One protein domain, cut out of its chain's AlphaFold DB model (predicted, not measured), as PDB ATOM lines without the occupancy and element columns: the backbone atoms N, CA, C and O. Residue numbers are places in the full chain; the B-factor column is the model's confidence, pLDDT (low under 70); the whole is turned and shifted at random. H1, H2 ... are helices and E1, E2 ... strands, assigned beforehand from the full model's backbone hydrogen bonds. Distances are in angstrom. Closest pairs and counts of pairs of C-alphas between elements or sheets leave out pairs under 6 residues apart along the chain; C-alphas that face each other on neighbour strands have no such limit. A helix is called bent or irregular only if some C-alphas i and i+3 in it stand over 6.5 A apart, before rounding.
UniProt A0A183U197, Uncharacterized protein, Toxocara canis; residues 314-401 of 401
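This is residues 314 to 401 of the 401 residues of an uncharacterized protein of Toxocara canis (UniProt A0A183U197). A small three-stranded sheet, E3, E4 and E5, makes the middle of the domain, with a long two-stranded hairpin, E1 and E2, next to its E3 edge and helix H1 grazing the sheet. An irregular helix, H2, lies away at the far end of the longest axis, where residues 370 to 375 and 378 to 383 stick out. The printed part has 88 residues, with two named helices and five named strands in the order E1, E2, H1, E3, H2, E4, E5; the larger sheet runs E3, E4, E5, and both sheets are antiparallel. The class is mixed, helices and strands. The whole is only just compact, close to loose, with a radius of gyration of the C-alphas of 14.4 A and spans of 39 by 29 by 25 A.

In the larger sheet, E3 is residues 361 to 365, E4 is residues 389 to 393 and E5 is residues 398 to 400. The hairpin's strands are E1, residues 314 to 320, 20.2 A long, beginning at C-alpha 314 at (18.308, 37.791, 44.881), and E2, residues 326 to 333, 22.1 A long. H1 is residues 340 to 351, 16.2 A long, beginning at C-alpha 340 at (24.130, 21.773, 42.482). H2 is residues 369 to 379, 13.0 A long, and is irregular: C-alphas 371 and 374 are 8.7 A apart. E5 ends at C-alpha 400 at (21.760, 23.871, 24.285).

E4 is the inner strand, and E3 and E5 are edge strands. E3 and E4 are antiparallel at 166 degrees; C-alphas 363 and 391 face each other at 4.6 A, and N 364 and O 390 are within hydrogen-bond range at 2.9 A. E4 and E5 form a hairpin, antiparallel at 147 degrees, with N 400 and O 391 at 3.0 A. E2 and E3 are near each other, with 8 pairs of C-alphas within 10 A. E1 and E2 form a hairpin, antiparallel at 158 degrees, with N 317 and O 329 at 3.0 A. H1 is on the larger sheet but only grazes it, with residues 342 to 349. H2 is not on that sheet, and H1 and H2 are apart. Every O i to N i+4 pair is within hydrogen-bond range in H1, and 4 of 7 are in H2.

The C-alphas of Glu 324 and Ala 378, the two farthest apart, are 41.1 A from each other. The printed part has no cut and ends at residue 401, the chain's last. No link is long. The mean pLDDT of the printed part is 73.5; it is under 70 at residue 358 and at residues 368 to 374, 376 to 388 and 393 to 401.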
ATOM      1  N   LYS A 314      19.323  37.976  45.925       90.06
ATOM      2  CA  LYS A 314      18.308  37.791  44.881       90.06
ATOM      3  C   LYS A 314      17.776  39.152  44.434       90.06
ATOM      4  O   LYS A 314      17.181  39.851  45.250       90.06
ATOM      5  N   SER A 315      17.931  39.476  43.155       90.69
ATOM      6  CA  SER A 315      17.228  40.575  42.484       90.69
ATOM      7  C   SER A 315      16.293  40.009  41.415       90.69
ATOM      8  O   SER A 315      16.530  38.916  40.896       90.69
ATOM      9  N   SER A 316      15.216  40.719  41.093       90.75
ATOM     10  CA  SER A 316      14.296  40.330  40.022       90.75
ATOM     11  C   SER A 316      13.676  41.552  39.362       90.75
ATOM     12  O   SER A 316      13.178  42.431  40.063       90.75
ATOM     13  N   GLN A 317      13.668  41.576  38.032       91.06
ATOM     14  CA  GLN A 317      13.148  42.675  37.215       91.06
ATOM     15  C   GLN A 317      12.375  42.141  36.003       91.06
ATOM     16  O   GLN A 317      12.638  41.035  35.526       91.06
ATOM     17  N   ILE A 318      11.423  42.932  35.505       90.38
ATOM     18  CA  ILE A 318      10.669  42.649  34.277       90.38
ATOM     19  C   ILE A 318      11.067  43.709  33.254       90.38
ATOM     20  O   ILE A 318      10.964  44.901  33.533       90.38
ATOM     21  N   VAL A 319      11.528  43.280  32.082       89.50
ATOM     22  CA  VAL A 319      12.031  44.166  31.027       89.50
ATOM     23  C   VAL A 319      11.206  43.962  29.761       89.50
ATOM     24  O   VAL A 319      11.150  42.855  29.227       89.50
ATOM     25  N   LYS A 320      10.584  45.032  29.255       86.75
ATOM     26  CA  LYS A 320       9.898  45.019  27.956       86.75
ATOM     27  C   LYS A 320      10.943  45.124  26.843       86.75
ATOM     28  O   LYS A 320      11.624  46.141  26.723       86.75
ATOM     29  N   LYS A 321      11.083  44.076  26.035       81.56
ATOM     30  CA  LYS A 321      11.945  44.066  24.845       81.56
ATOM     31  C   LYS A 321      11.237  44.789  23.689       81.56
ATOM     32  O   LYS A 321      10.020  44.971  23.714       81.56
ATOM     33  N   GLY A 322      11.982  45.184  22.654       71.50
ATOM     34  CA  GLY A 322      11.483  46.032  21.553       71.50
ATOM     35  C   GLY A 322      10.270  45.507  20.762       71.50
ATOM     36  O   GLY A 322       9.648  46.286  20.050       71.50
ATOM     37  N   ASN A 323       9.898  44.232  20.925       74.56
ATOM     38  CA  ASN A 323       8.743  43.589  20.282       74.56
ATOM     39  C   ASN A 323       7.529  43.432  21.228       74.56
ATOM     40  O   ASN A 323       6.708  42.545  21.034       74.56
ATOM     41  N   GLU A 324       7.463  44.217  22.305       72.12
ATOM     42  CA  GLU A 324       6.491  44.102  23.412       72.12
ATOM     43  C   GLU A 324       6.568  42.832  24.278       72.12
ATOM     44  O   GLU A 324       5.885  42.738  25.296       72.12
ATOM     45  N   GLU A 325       7.461  41.907  23.934       78.81
ATOM     46  CA  GLU A 325       7.813  40.728  24.722       78.81
ATOM     47  C   GLU A 325       8.327  41.116  26.123       78.81
ATOM     48  O   GLU A 325       9.250  41.924  26.263       78.81
ATOM     49  N   MET A 326       7.737  40.527  27.166       81.81
ATOM     50  CA  MET A 326       8.118  40.757  28.564       81.81
ATOM     51  C   MET A 326       9.118  39.697  29.022       81.81
ATOM     52  O   MET A 326       8.777  38.522  29.142       81.81
ATOM     53  N   VAL A 327      10.345  40.119  29.323       85.19
ATOM     54  CA  VAL A 327      11.416  39.244  29.810       85.19
ATOM     55  C   VAL A 327      11.506  39.338  31.330       85.19
ATOM     56  O   VAL A 327      11.733  40.414  31.882       85.19
ATOM     57  N   TYR A 328      11.365  38.201  32.009       86.50
ATOM     58  CA  TYR A 328      11.566  38.084  33.453       86.50
ATOM     59  C   TYR A 328      13.028  37.735  33.734       86.50
ATOM     60  O   TYR A 328      13.504  36.674  33.334       86.50
ATOM     61  N   ILE A 329      13.741  38.610  34.439       87.81
ATOM     62  CA  ILE A 329      15.147  38.419  34.799       87.81
ATOM     63  C   ILE A 329      15.230  38.188  36.308       87.81
ATOM     64  O   ILE A 329      14.706  38.978  37.094       87.81
ATOM     65  N   CYS A 330      15.898  37.109  36.718       88.00
ATOM     66  CA  CYS A 330      16.186  36.789  38.114       88.00
ATOM     67  C   CYS A 330      17.702  36.670  38.286       88.00
ATOM     68  O   CYS A 330      18.334  35.806  37.678       88.00
ATOM     69  N   GLU A 331      18.286  37.537  39.107       89.12
ATOM     70  CA  GLU A 331      19.728  37.603  39.326       89.12
ATOM     71  C   GLU A 331      20.077  37.063  40.714       89.12
ATOM     72  O   GLU A 331      19.500  37.473  41.723       89.12
ATOM     73  N   LEU A 332      21.051  36.152  40.765       88.44
ATOM     74  CA  LEU A 332      21.584  35.575  41.998       88.44
ATOM     75  C   LEU A 332      23.049  35.998  42.159       88.44
ATOM     76  O   LEU A 332      23.959  35.374  41.616       88.44
ATOM     77  N   GLY A 333      23.269  37.094  42.884       84.69
ATOM     78  CA  GLY A 333      24.567  37.752  43.023       84.69
ATOM     79  C   GLY A 333      25.311  37.464  44.333       84.69
ATOM     80  O   GLY A 333      24.782  36.875  45.277       84.69
ATOM     81  N   ASN A 334      26.550  37.968  44.399       78.81
ATOM     82  CA  ASN A 334      27.392  38.034  45.603       78.81
ATOM     83  C   ASN A 334      27.678  36.693  46.317       78.81
ATOM     84  O   ASN A 334      27.801  36.652  47.541       78.81
ATOM     85  N   GLY A 335      27.858  35.598  45.574       84.50
ATOM     86  CA  GLY A 335      28.283  34.323  46.159       84.50
ATOM     87  C   GLY A 335      28.878  33.327  45.160       84.50
ATOM     88  O   GLY A 335      29.066  33.660  43.990       84.50
ATOM     89  N   PRO A 336      29.239  32.118  45.626       84.44
ATOM     90  CA  PRO A 336      29.831  31.076  44.798       84.44
ATOM     91  C   PRO A 336      28.793  30.449  43.864       84.44
ATOM     92  O   PRO A 336      27.640  30.266  44.243       84.44
ATOM     93  N   ILE A 337      29.236  30.013  42.686       81.69
ATOM     94  CA  ILE A 337      28.471  29.095  41.836       81.69
ATOM     95  C   ILE A 337      28.794  27.678  42.316       81.69
ATOM     96  O   ILE A 337      29.889  27.176  42.077       81.69
ATOM     97  N   MET A 338      27.868  27.047  43.035       83.50
ATOM     98  CA  MET A 338      28.020  25.661  43.492       83.50
ATOM     99  C   MET A 338      27.486  24.686  42.426       83.50
ATOM    100  O   MET A 338      26.456  24.991  41.826       83.50
ATOM    101  N   PRO A 339      28.070  23.483  42.239       78.50
ATOM    102  CA  PRO A 339      27.664  22.562  41.168       78.50
ATOM    103  C   PRO A 339      26.174  22.188  41.169       78.50
ATOM    104  O   PRO A 339      25.570  22.053  40.111       78.50
ATOM    105  N   HIS A 340      25.556  22.086  42.351       78.12
ATOM    106  CA  HIS A 340      24.130  21.773  42.482       78.12
ATOM    107  C   HIS A 340      23.196  22.880  41.962       78.12
ATOM    108  O   HIS A 340      22.049  22.585  41.654       78.12
ATOM    109  N   MET A 341      23.644  24.139  41.864       80.88
ATOM    110  CA  MET A 341      22.752  25.268  41.558       80.88
ATOM    111  C   MET A 341      22.109  25.143  40.179       80.88
ATOM    112  O   MET A 341      20.926  25.428  40.045       80.88
ATOM    113  N   ILE A 342      22.858  24.673  39.176       77.62
ATOM    114  CA  ILE A 342      22.338  24.477  37.814       77.62
ATOM    115  C   ILE A 342      21.250  23.391  37.823       77.62
ATOM    116  O   ILE A 342      20.167  23.603  37.284       77.62
ATOM    117  N   ALA A 343      21.495  22.272  38.515       78.00
ATOM    118  CA  ALA A 343      20.518  21.196  38.670       78.00
ATOM    119  C   ALA A 343      19.261  21.650  39.437       78.00
ATOM    120  O   ALA A 343      18.152  21.347  39.013       78.00
ATOM    121  N   SER A 344      19.409  22.432  40.513       83.06
ATOM    122  CA  SER A 344      18.272  22.976  41.268       83.06
ATOM    123  C   SER A 344      17.469  24.020  40.484       83.06
ATOM    124  O   SER A 344      16.255  24.091  40.643       83.06
ATOM    125  N   VAL A 345      18.111  24.822  39.624       81.31
ATOM    126  CA  VAL A 345      17.407  25.737  38.705       81.31
ATOM    127  C   VAL A 345      16.629  24.945  37.653       81.31
ATOM    128  O   VAL A 345      15.468  25.258  37.410       81.31
ATOM    129  N   PHE A 346      17.214  23.890  37.081       76.94
ATOM    130  CA  PHE A 346      16.518  22.993  36.153       76.94
ATOM    131  C   PHE A 346      15.310  22.301  36.800       76.94
ATOM    132  O   PHE A 346      14.210  22.333  36.252       76.94
ATOM    133  N   GLU A 347      15.490  21.728  37.991       82.94
ATOM    134  CA  GLU A 347      14.414  21.111  38.771       82.94
ATOM    135  C   GLU A 347      13.290  22.115  39.068       82.94
ATOM    136  O   GLU A 347      12.117  21.803  38.868       82.94
ATOM    137  N   PHE A 348      13.633  23.346  39.459       84.31
ATOM    138  CA  PHE A 348      12.662  24.421  39.664       84.31
ATOM    139  C   PHE A 348      11.890  24.776  38.384       84.31
ATOM    140  O   PHE A 348      10.664  24.858  38.424       84.31
ATOM    141  N   VAL A 349      12.575  24.953  37.249       81.00
ATOM    142  CA  VAL A 349      11.947  25.295  35.958       81.00
ATOM    143  C   VAL A 349      10.985  24.196  35.499       81.00
ATOM    144  O   VAL A 349       9.858  24.500  35.116       81.00
ATOM    145  N   ASN A 350      11.381  22.924  35.599       78.81
ATOM    146  CA  ASN A 350      10.521  21.788  35.249       78.81
ATOM    147  C   ASN A 350       9.290  21.676  36.153       78.81
ATOM    148  O   ASN A 350       8.191  21.393  35.676       78.81
ATOM    149  N   ASN A 351       9.470  21.894  37.455       84.56
ATOM    150  CA  ASN A 351       8.408  21.735  38.443       84.56
ATOM    151  C   ASN A 351       7.495  22.969  38.559       84.56
ATOM    152  O   ASN A 351       6.529  22.927  39.317       84.56
ATOM    153  N   CYS A 352       7.771  24.060  37.834       82.75
ATOM    154  CA  CYS A 352       6.978  25.289  37.863       82.75
ATOM    155  C   CYS A 352       6.002  25.355  36.666       82.75
ATOM    156  O   CYS A 352       6.430  25.676  35.554       82.75
ATOM    157  N   PRO A 353       4.683  25.110  36.846       77.94
ATOM    158  CA  PRO A 353       3.749  24.966  35.722       77.94
ATOM    159  C   PRO A 353       3.547  26.246  34.900       77.94
ATOM    160  O   PRO A 353       3.186  26.176  33.733       77.94
ATOM    161  N   THR A 354       3.791  27.416  35.494       76.56
ATOM    162  CA  THR A 354       3.711  28.720  34.812       76.56
ATOM    163  C   THR A 354       4.919  29.003  33.916       76.56
ATOM    164  O   THR A 354       4.829  29.845  33.029       76.56
ATOM    165  N   ILE A 355       6.049  28.326  34.151       74.12
ATOM    166  CA  ILE A 355       7.282  28.466  33.360       74.12
ATOM    167  C   ILE A 355       7.388  27.319  32.344       74.12
ATOM    168  O   ILE A 355       7.781  27.556  31.206       74.12
ATOM    169  N   ASN A 356       6.978  26.105  32.720       70.50
ATOM    170  CA  ASN A 356       6.990  24.893  31.897       70.50
ATOM    171  C   ASN A 356       5.852  24.868  30.843       70.50
ATOM    172  O   ASN A 356       5.039  23.947  30.806       70.50
ATOM    173  N   ASN A 357       5.799  25.899  29.992       74.06
ATOM    174  CA  ASN A 357       4.983  25.962  28.777       74.06
ATOM    175  C   ASN A 357       5.903  25.943  27.541       74.06
ATOM    176  O   ASN A 357       6.996  26.503  27.588       74.06
ATOM    177  N   THR A 358       5.466  25.337  26.433       69.75
ATOM    178  CA  THR A 358       6.271  25.160  25.206       69.75
ATOM    179  C   THR A 358       6.733  26.468  24.574       69.75
ATOM    180  O   THR A 358       7.767  26.483  23.912       69.75
ATOM    181  N   ASP A 359       5.987  27.548  24.803       74.38
ATOM    182  CA  ASP A 359       6.258  28.882  24.258       74.38
ATOM    183  C   ASP A 359       7.366  29.622  25.030       74.38
ATOM    184  O   ASP A 359       7.926  30.601  24.540       74.38
ATOM    185  N   ASN A 360       7.699  29.158  26.239       75.00
ATOM    186  CA  ASN A 360       8.706  29.777  27.090       75.00
ATOM    187  C   ASN A 360      10.108  29.218  26.796       75.00
ATOM    188  O   ASN A 360      10.312  28.013  26.625       75.00
ATOM    189  N   SER A 361      11.109  30.095  26.854       78.88
ATOM    190  CA  SER A 361      12.521  29.712  26.925       78.88
ATOM    191  C   SER A 361      13.145  30.267  28.202       78.88
ATOM    192  O   SER A 361      12.781  31.349  28.663       78.88
ATOM    193  N   VAL A 362      14.074  29.518  28.798       81.69
ATOM    194  CA  VAL A 362      14.806  29.952  29.995       81.69
ATOM    195  C   VAL A 362      16.290  29.967  29.672       81.69
ATOM    196  O   VAL A 362      16.888  28.926  29.417       81.69
ATOM    197  N   THR A 363      16.885  31.156  29.706       83.38
ATOM    198  CA  THR A 363      18.325  31.342  29.506       83.38
ATOM    199  C   THR A 363      18.997  31.555  30.855       83.38
ATOM    200  O   THR A 363      18.708  32.525  31.556       83.38
ATOM    201  N   LEU A 364      19.897  30.648  31.232       84.19
ATOM    202  CA  LEU A 364      20.729  30.766  32.423       84.19
ATOM    203  C   LEU A 364      22.108  31.298  32.020       84.19
ATOM    204  O   LEU A 364      22.932  30.560  31.484       84.19
ATOM    205  N   HIS A 365      22.367  32.572  32.315       84.75
ATOM    206  CA  HIS A 365      23.681  33.186  32.133       84.75
ATOM    207  C   HIS A 365      24.506  33.123  33.430       84.75
ATOM    208  O   HIS A 365      24.017  33.463  34.510       84.75
ATOM    209  N   VAL A 366      25.769  32.697  33.340       79.75
ATOM    210  CA  VAL A 366      26.647  32.461  34.497       79.75
ATOM    211  C   VAL A 366      27.854  33.401  34.475       79.75
ATOM    212  O   VAL A 366      28.931  33.079  33.971       79.75
ATOM    213  N   SER A 367      27.677  34.571  35.087       77.12
ATOM    214  CA  SER A 367      28.697  35.620  35.205       77.12
ATOM    215  C   SER A 367      29.859  35.256  36.146       77.12
ATOM    216  O   SER A 367      29.756  34.397  37.018       77.12
ATOM    217  N   GLY A 368      30.994  35.954  36.012       67.75
ATOM    218  CA  GLY A 368      32.122  35.851  36.952       67.75
ATOM    219  C   GLY A 368      33.009  34.604  36.803       67.75
ATOM    220  O   GLY A 368      33.980  34.453  37.548       67.75
ATOM    221  N   ARG A 369      32.764  33.733  35.812       65.19
ATOM    222  CA  ARG A 369      33.596  32.540  35.542       65.19
ATOM    223  C   ARG A 369      35.083  32.846  35.274       65.19
ATOM    224  O   ARG A 369      35.920  31.959  35.443       65.19
ATOM    225  N   SER A 370      35.430  34.083  34.910       60.19
ATOM    226  CA  SER A 370      36.801  34.547  34.631       60.19
ATOM    227  C   SER A 370      37.766  34.449  35.825       60.19
ATOM    228  O   SER A 370      38.971  34.259  35.620       60.19
ATOM    229  N   TYR A 371      37.267  34.514  37.065       62.59
ATOM    230  CA  TYR A 371      38.099  34.361  38.267       62.59
ATOM    231  C   TYR A 371      38.680  32.941  38.392       62.59
ATOM    232  O   TYR A 371      39.860  32.791  38.712       62.59
ATOM    233  N   CYS A 372      37.895  31.916  38.037       64.62
ATOM    234  CA  CYS A 372      38.238  30.495  38.184       64.62
ATOM    235  C   CYS A 372      38.112  29.709  36.862       64.62
ATOM    236  O   CYS A 372      37.685  28.554  36.867       64.62
ATOM    237  N   GLN A 373      38.495  30.316  35.728       62.75
ATOM    238  CA  GLN A 373      38.340  29.741  34.377       62.75
ATOM    239  C   GLN A 373      38.842  28.290  34.262       62.75
ATOM    240  O   GLN A 373      38.225  27.473  33.581       62.75
ATOM    241  N   GLY A 374      39.917  27.957  34.978       63.41
ATOM    242  CA  GLY A 374      40.487  26.617  35.009       63.41
ATOM    243  C   GLY A 374      39.578  25.532  35.589       63.41
ATOM    244  O   GLY A 374      39.537  24.430  35.050       63.41
ATOM    245  N   ILE A 375      38.794  25.840  36.631       71.25
ATOM    246  CA  ILE A 375      37.831  24.882  37.199       71.25
ATOM    247  C   ILE A 375      36.764  24.535  36.166       71.25
ATOM    248  O   ILE A 375      36.430  23.362  36.035       71.25
ATOM    249  N   ASN A 376      36.299  25.516  35.382       65.81
ATOM    250  CA  ASN A 376      35.381  25.242  34.279       65.81
ATOM    251  C   ASN A 376      36.038  24.259  33.298       65.81
ATOM    252  O   ASN A 376      35.555  23.144  33.169       65.81
ATOM    253  N   GLN A 377      37.208  24.594  32.737       62.81
ATOM    254  CA  GLN A 377      37.938  23.759  31.761       62.81
ATOM    255  C   GLN A 377      38.316  22.343  32.245       62.81
ATOM    256  O   GLN A 377      38.671  21.489  31.431       62.81
ATOM    257  N   ALA A 378      38.272  22.069  33.550       62.16
ATOM    258  CA  ALA A 378      38.545  20.755  34.125       62.16
ATOM    259  C   ALA A 378      37.315  19.842  34.264       62.16
ATOM    260  O   ALA A 378      37.494  18.630  34.390       62.16
ATOM    261  N   ILE A 379      36.096  20.392  34.252       65.94
ATOM    262  CA  ILE A 379      34.881  19.635  34.593       65.94
ATOM    263  C   ILE A 379      34.369  18.794  33.420       65.94
ATOM    264  O   ILE A 379      34.233  17.582  33.578       65.94
ATOM    265  N   ALA A 380      34.135  19.385  32.245       57.25
ATOM    266  CA  ALA A 380      33.702  18.620  31.079       57.25
ATOM    267  C   ALA A 380      34.877  17.882  30.425       57.25
ATOM    268  O   ALA A 380      36.040  18.312  30.418       57.25
ATOM    269  N   SER A 381      34.542  16.714  29.909       48.56
ATOM    270  CA  SER A 381      35.319  15.933  28.961       48.56
ATOM    271  C   SER A 381      35.276  16.583  27.577       48.56
ATOM    272  O   SER A 381      34.237  17.085  27.172       48.56
ATOM    273  N   GLU A 382      36.416  16.547  26.886       43.38
ATOM    274  CA  GLU A 382      36.544  16.492  25.417       43.38
ATOM    275  C   GLU A 382      35.568  17.355  24.589       43.38
ATOM    276  O   GLU A 382      34.509  16.901  24.174       43.38
ATOM    277  N   GLY A 383      35.984  18.588  24.270       46.62
ATOM    278  CA  GLY A 383      35.226  19.496  23.396       46.62
ATOM    279  C   GLY A 383      34.370  20.495  24.174       46.62
ATOM    280  O   GLY A 383      33.149  20.421  24.182       46.62
ATOM    281  N   PHE A 384      35.023  21.446  24.844       42.50
ATOM    282  CA  PHE A 384      34.344  22.412  25.706       42.50
ATOM    283  C   PHE A 384      33.697  23.562  24.912       42.50
ATOM    284  O   PHE A 384      34.389  24.481  24.469       42.50
ATOM    285  N   SER A 385      32.371  23.521  24.793       46.44
ATOM    286  CA  SER A 385      31.496  24.667  24.506       46.44
ATOM    287  C   SER A 385      31.455  25.665  25.675       46.44
ATOM    288  O   SER A 385      31.960  25.379  26.766       46.44
ATOM    289  N   ASP A 386      30.915  26.868  25.463       53.09
ATOM    290  CA  ASP A 386      31.003  27.955  26.442       53.09
ATOM    291  C   ASP A 386      29.811  27.987  27.412       53.09
ATOM    292  O   ASP A 386      28.788  28.609  27.159       53.09
ATOM    293  N   TRP A 387      29.979  27.394  28.599       61.66
ATOM    294  CA  TRP A 387      28.957  27.335  29.663       61.66
ATOM    295  C   TRP A 387      28.627  28.704  30.305       61.66
ATOM    296  O   TRP A 387      28.075  28.760  31.412       61.66
ATOM    297  N   ASN A 388      29.013  29.820  29.687       69.31
ATOM    298  CA  ASN A 388      28.562  31.154  30.078       69.31
ATOM    299  C   ASN A 388      27.053  31.318  29.859       69.31
ATOM    300  O   ASN A 388      26.410  31.972  30.675       69.31
ATOM    301  N   GLU A 389      26.488  30.671  28.838       73.00
ATOM    302  CA  GLU A 389      25.057  30.662  28.542       73.00
ATOM    303  C   GLU A 389      24.546  29.214  28.468       73.00
ATOM    304  O   GLU A 389      25.206  28.331  27.928       73.00
ATOM    305  N   LEU A 390      23.392  28.948  29.076       73.81
ATOM    306  CA  LEU A 390      22.700  27.662  29.010       73.81
ATOM    307  C   LEU A 390      21.245  27.929  28.645       73.81
ATOM    308  O   LEU A 390      20.497  28.494  29.447       73.81
ATOM    309  N   VAL A 391      20.842  27.523  27.442       74.56
ATOM    310  CA  VAL A 391      19.494  27.777  26.927       74.56
ATOM    311  C   VAL A 391      18.645  26.525  27.106       74.56
ATOM    312  O   VAL A 391      18.880  25.502  26.461       74.56
ATOM    313  N   TYR A 392      17.636  26.613  27.970       71.00
ATOM    314  CA  TYR A 392      16.594  25.603  28.103       71.00
ATOM    315  C   TYR A 392      15.413  25.942  27.199       71.00
ATOM    316  O   TYR A 392      14.764  26.984  27.360       71.00
ATOM    317  N   ARG A 393      15.104  25.035  26.272       67.50
ATOM    318  CA  ARG A 393      13.906  25.109  25.432       67.50
ATOM    319  C   ARG A 393      12.894  24.089  25.927       67.50
ATOM    320  O   ARG A 393      13.074  22.885  25.754       67.50
ATOM    321  N   VAL A 394      11.814  24.582  26.537       65.62
ATOM    322  CA  VAL A 394      10.786  23.741  27.172       65.62
ATOM    323  C   VAL A 394      10.177  22.746  26.175       65.62
ATOM    324  O   VAL A 394       9.983  21.580  26.512       65.62
ATOM    325  N   ALA A 395       9.948  23.183  24.931       60.69
ATOM    326  CA  ALA A 395       9.419  22.352  23.848       60.69
ATOM    327  C   ALA A 395      10.288  21.124  23.508       60.69
ATOM    328  O   ALA A 395       9.758  20.082  23.133       60.69
ATOM    329  N   GLU A 396      11.611  21.228  23.658       59.75
ATOM    330  CA  GLU A 396      12.569  20.174  23.296       59.75
ATOM    331  C   GLU A 396      13.028  19.359  24.519       59.75
ATOM    332  O   GLU A 396      13.663  18.319  24.354       59.75
ATOM    333  N   ARG A 397      12.718  19.826  25.743       61.84
ATOM    334  CA  ARG A 397      13.193  19.300  27.047       61.84
ATOM    335  C   ARG A 397      14.715  19.142  27.166       61.84
ATOM    336  O   ARG A 397      15.204  18.514  28.103       61.84
ATOM    337  N   ASN A 398      15.455  19.754  26.249       57.16
ATOM    338  CA  ASN A 398      16.899  19.661  26.127       57.16
ATOM    339  C   ASN A 398      17.543  21.026  26.386       57.16
ATOM    340  O   ASN A 398      16.940  22.081  26.167       57.16
ATOM    341  N   PHE A 399      18.789  20.986  26.850       56.25
ATOM    342  CA  PHE A 399      19.652  22.159  26.911       56.25
ATOM    343  C   PHE A 399      20.520  22.254  25.668       56.25
ATOM    344  O   PHE A 399      21.040  21.248  25.181       56.25
ATOM    345  N   TYR A 400      20.742  23.492  25.249       55.03
ATOM    346  CA  TYR A 400      21.760  23.871  24.285       55.03
ATOM    347  C   TYR A 400      22.813  24.730  24.999       55.03
ATOM    348  O   TYR A 400      22.505  25.422  25.979       55.03
ATOM    349  N   TYR A 401      24.050  24.621  24.520       46.28
ATOM    350  CA  TYR A 401      25.262  25.287  25.007       46.28
ATOM    351  C   TYR A 401      25.898  26.133  23.895       46.28
ATOM    352  O   TYR A 401      25.466  25.965  22.730       46.28
TER     353      TYR A 401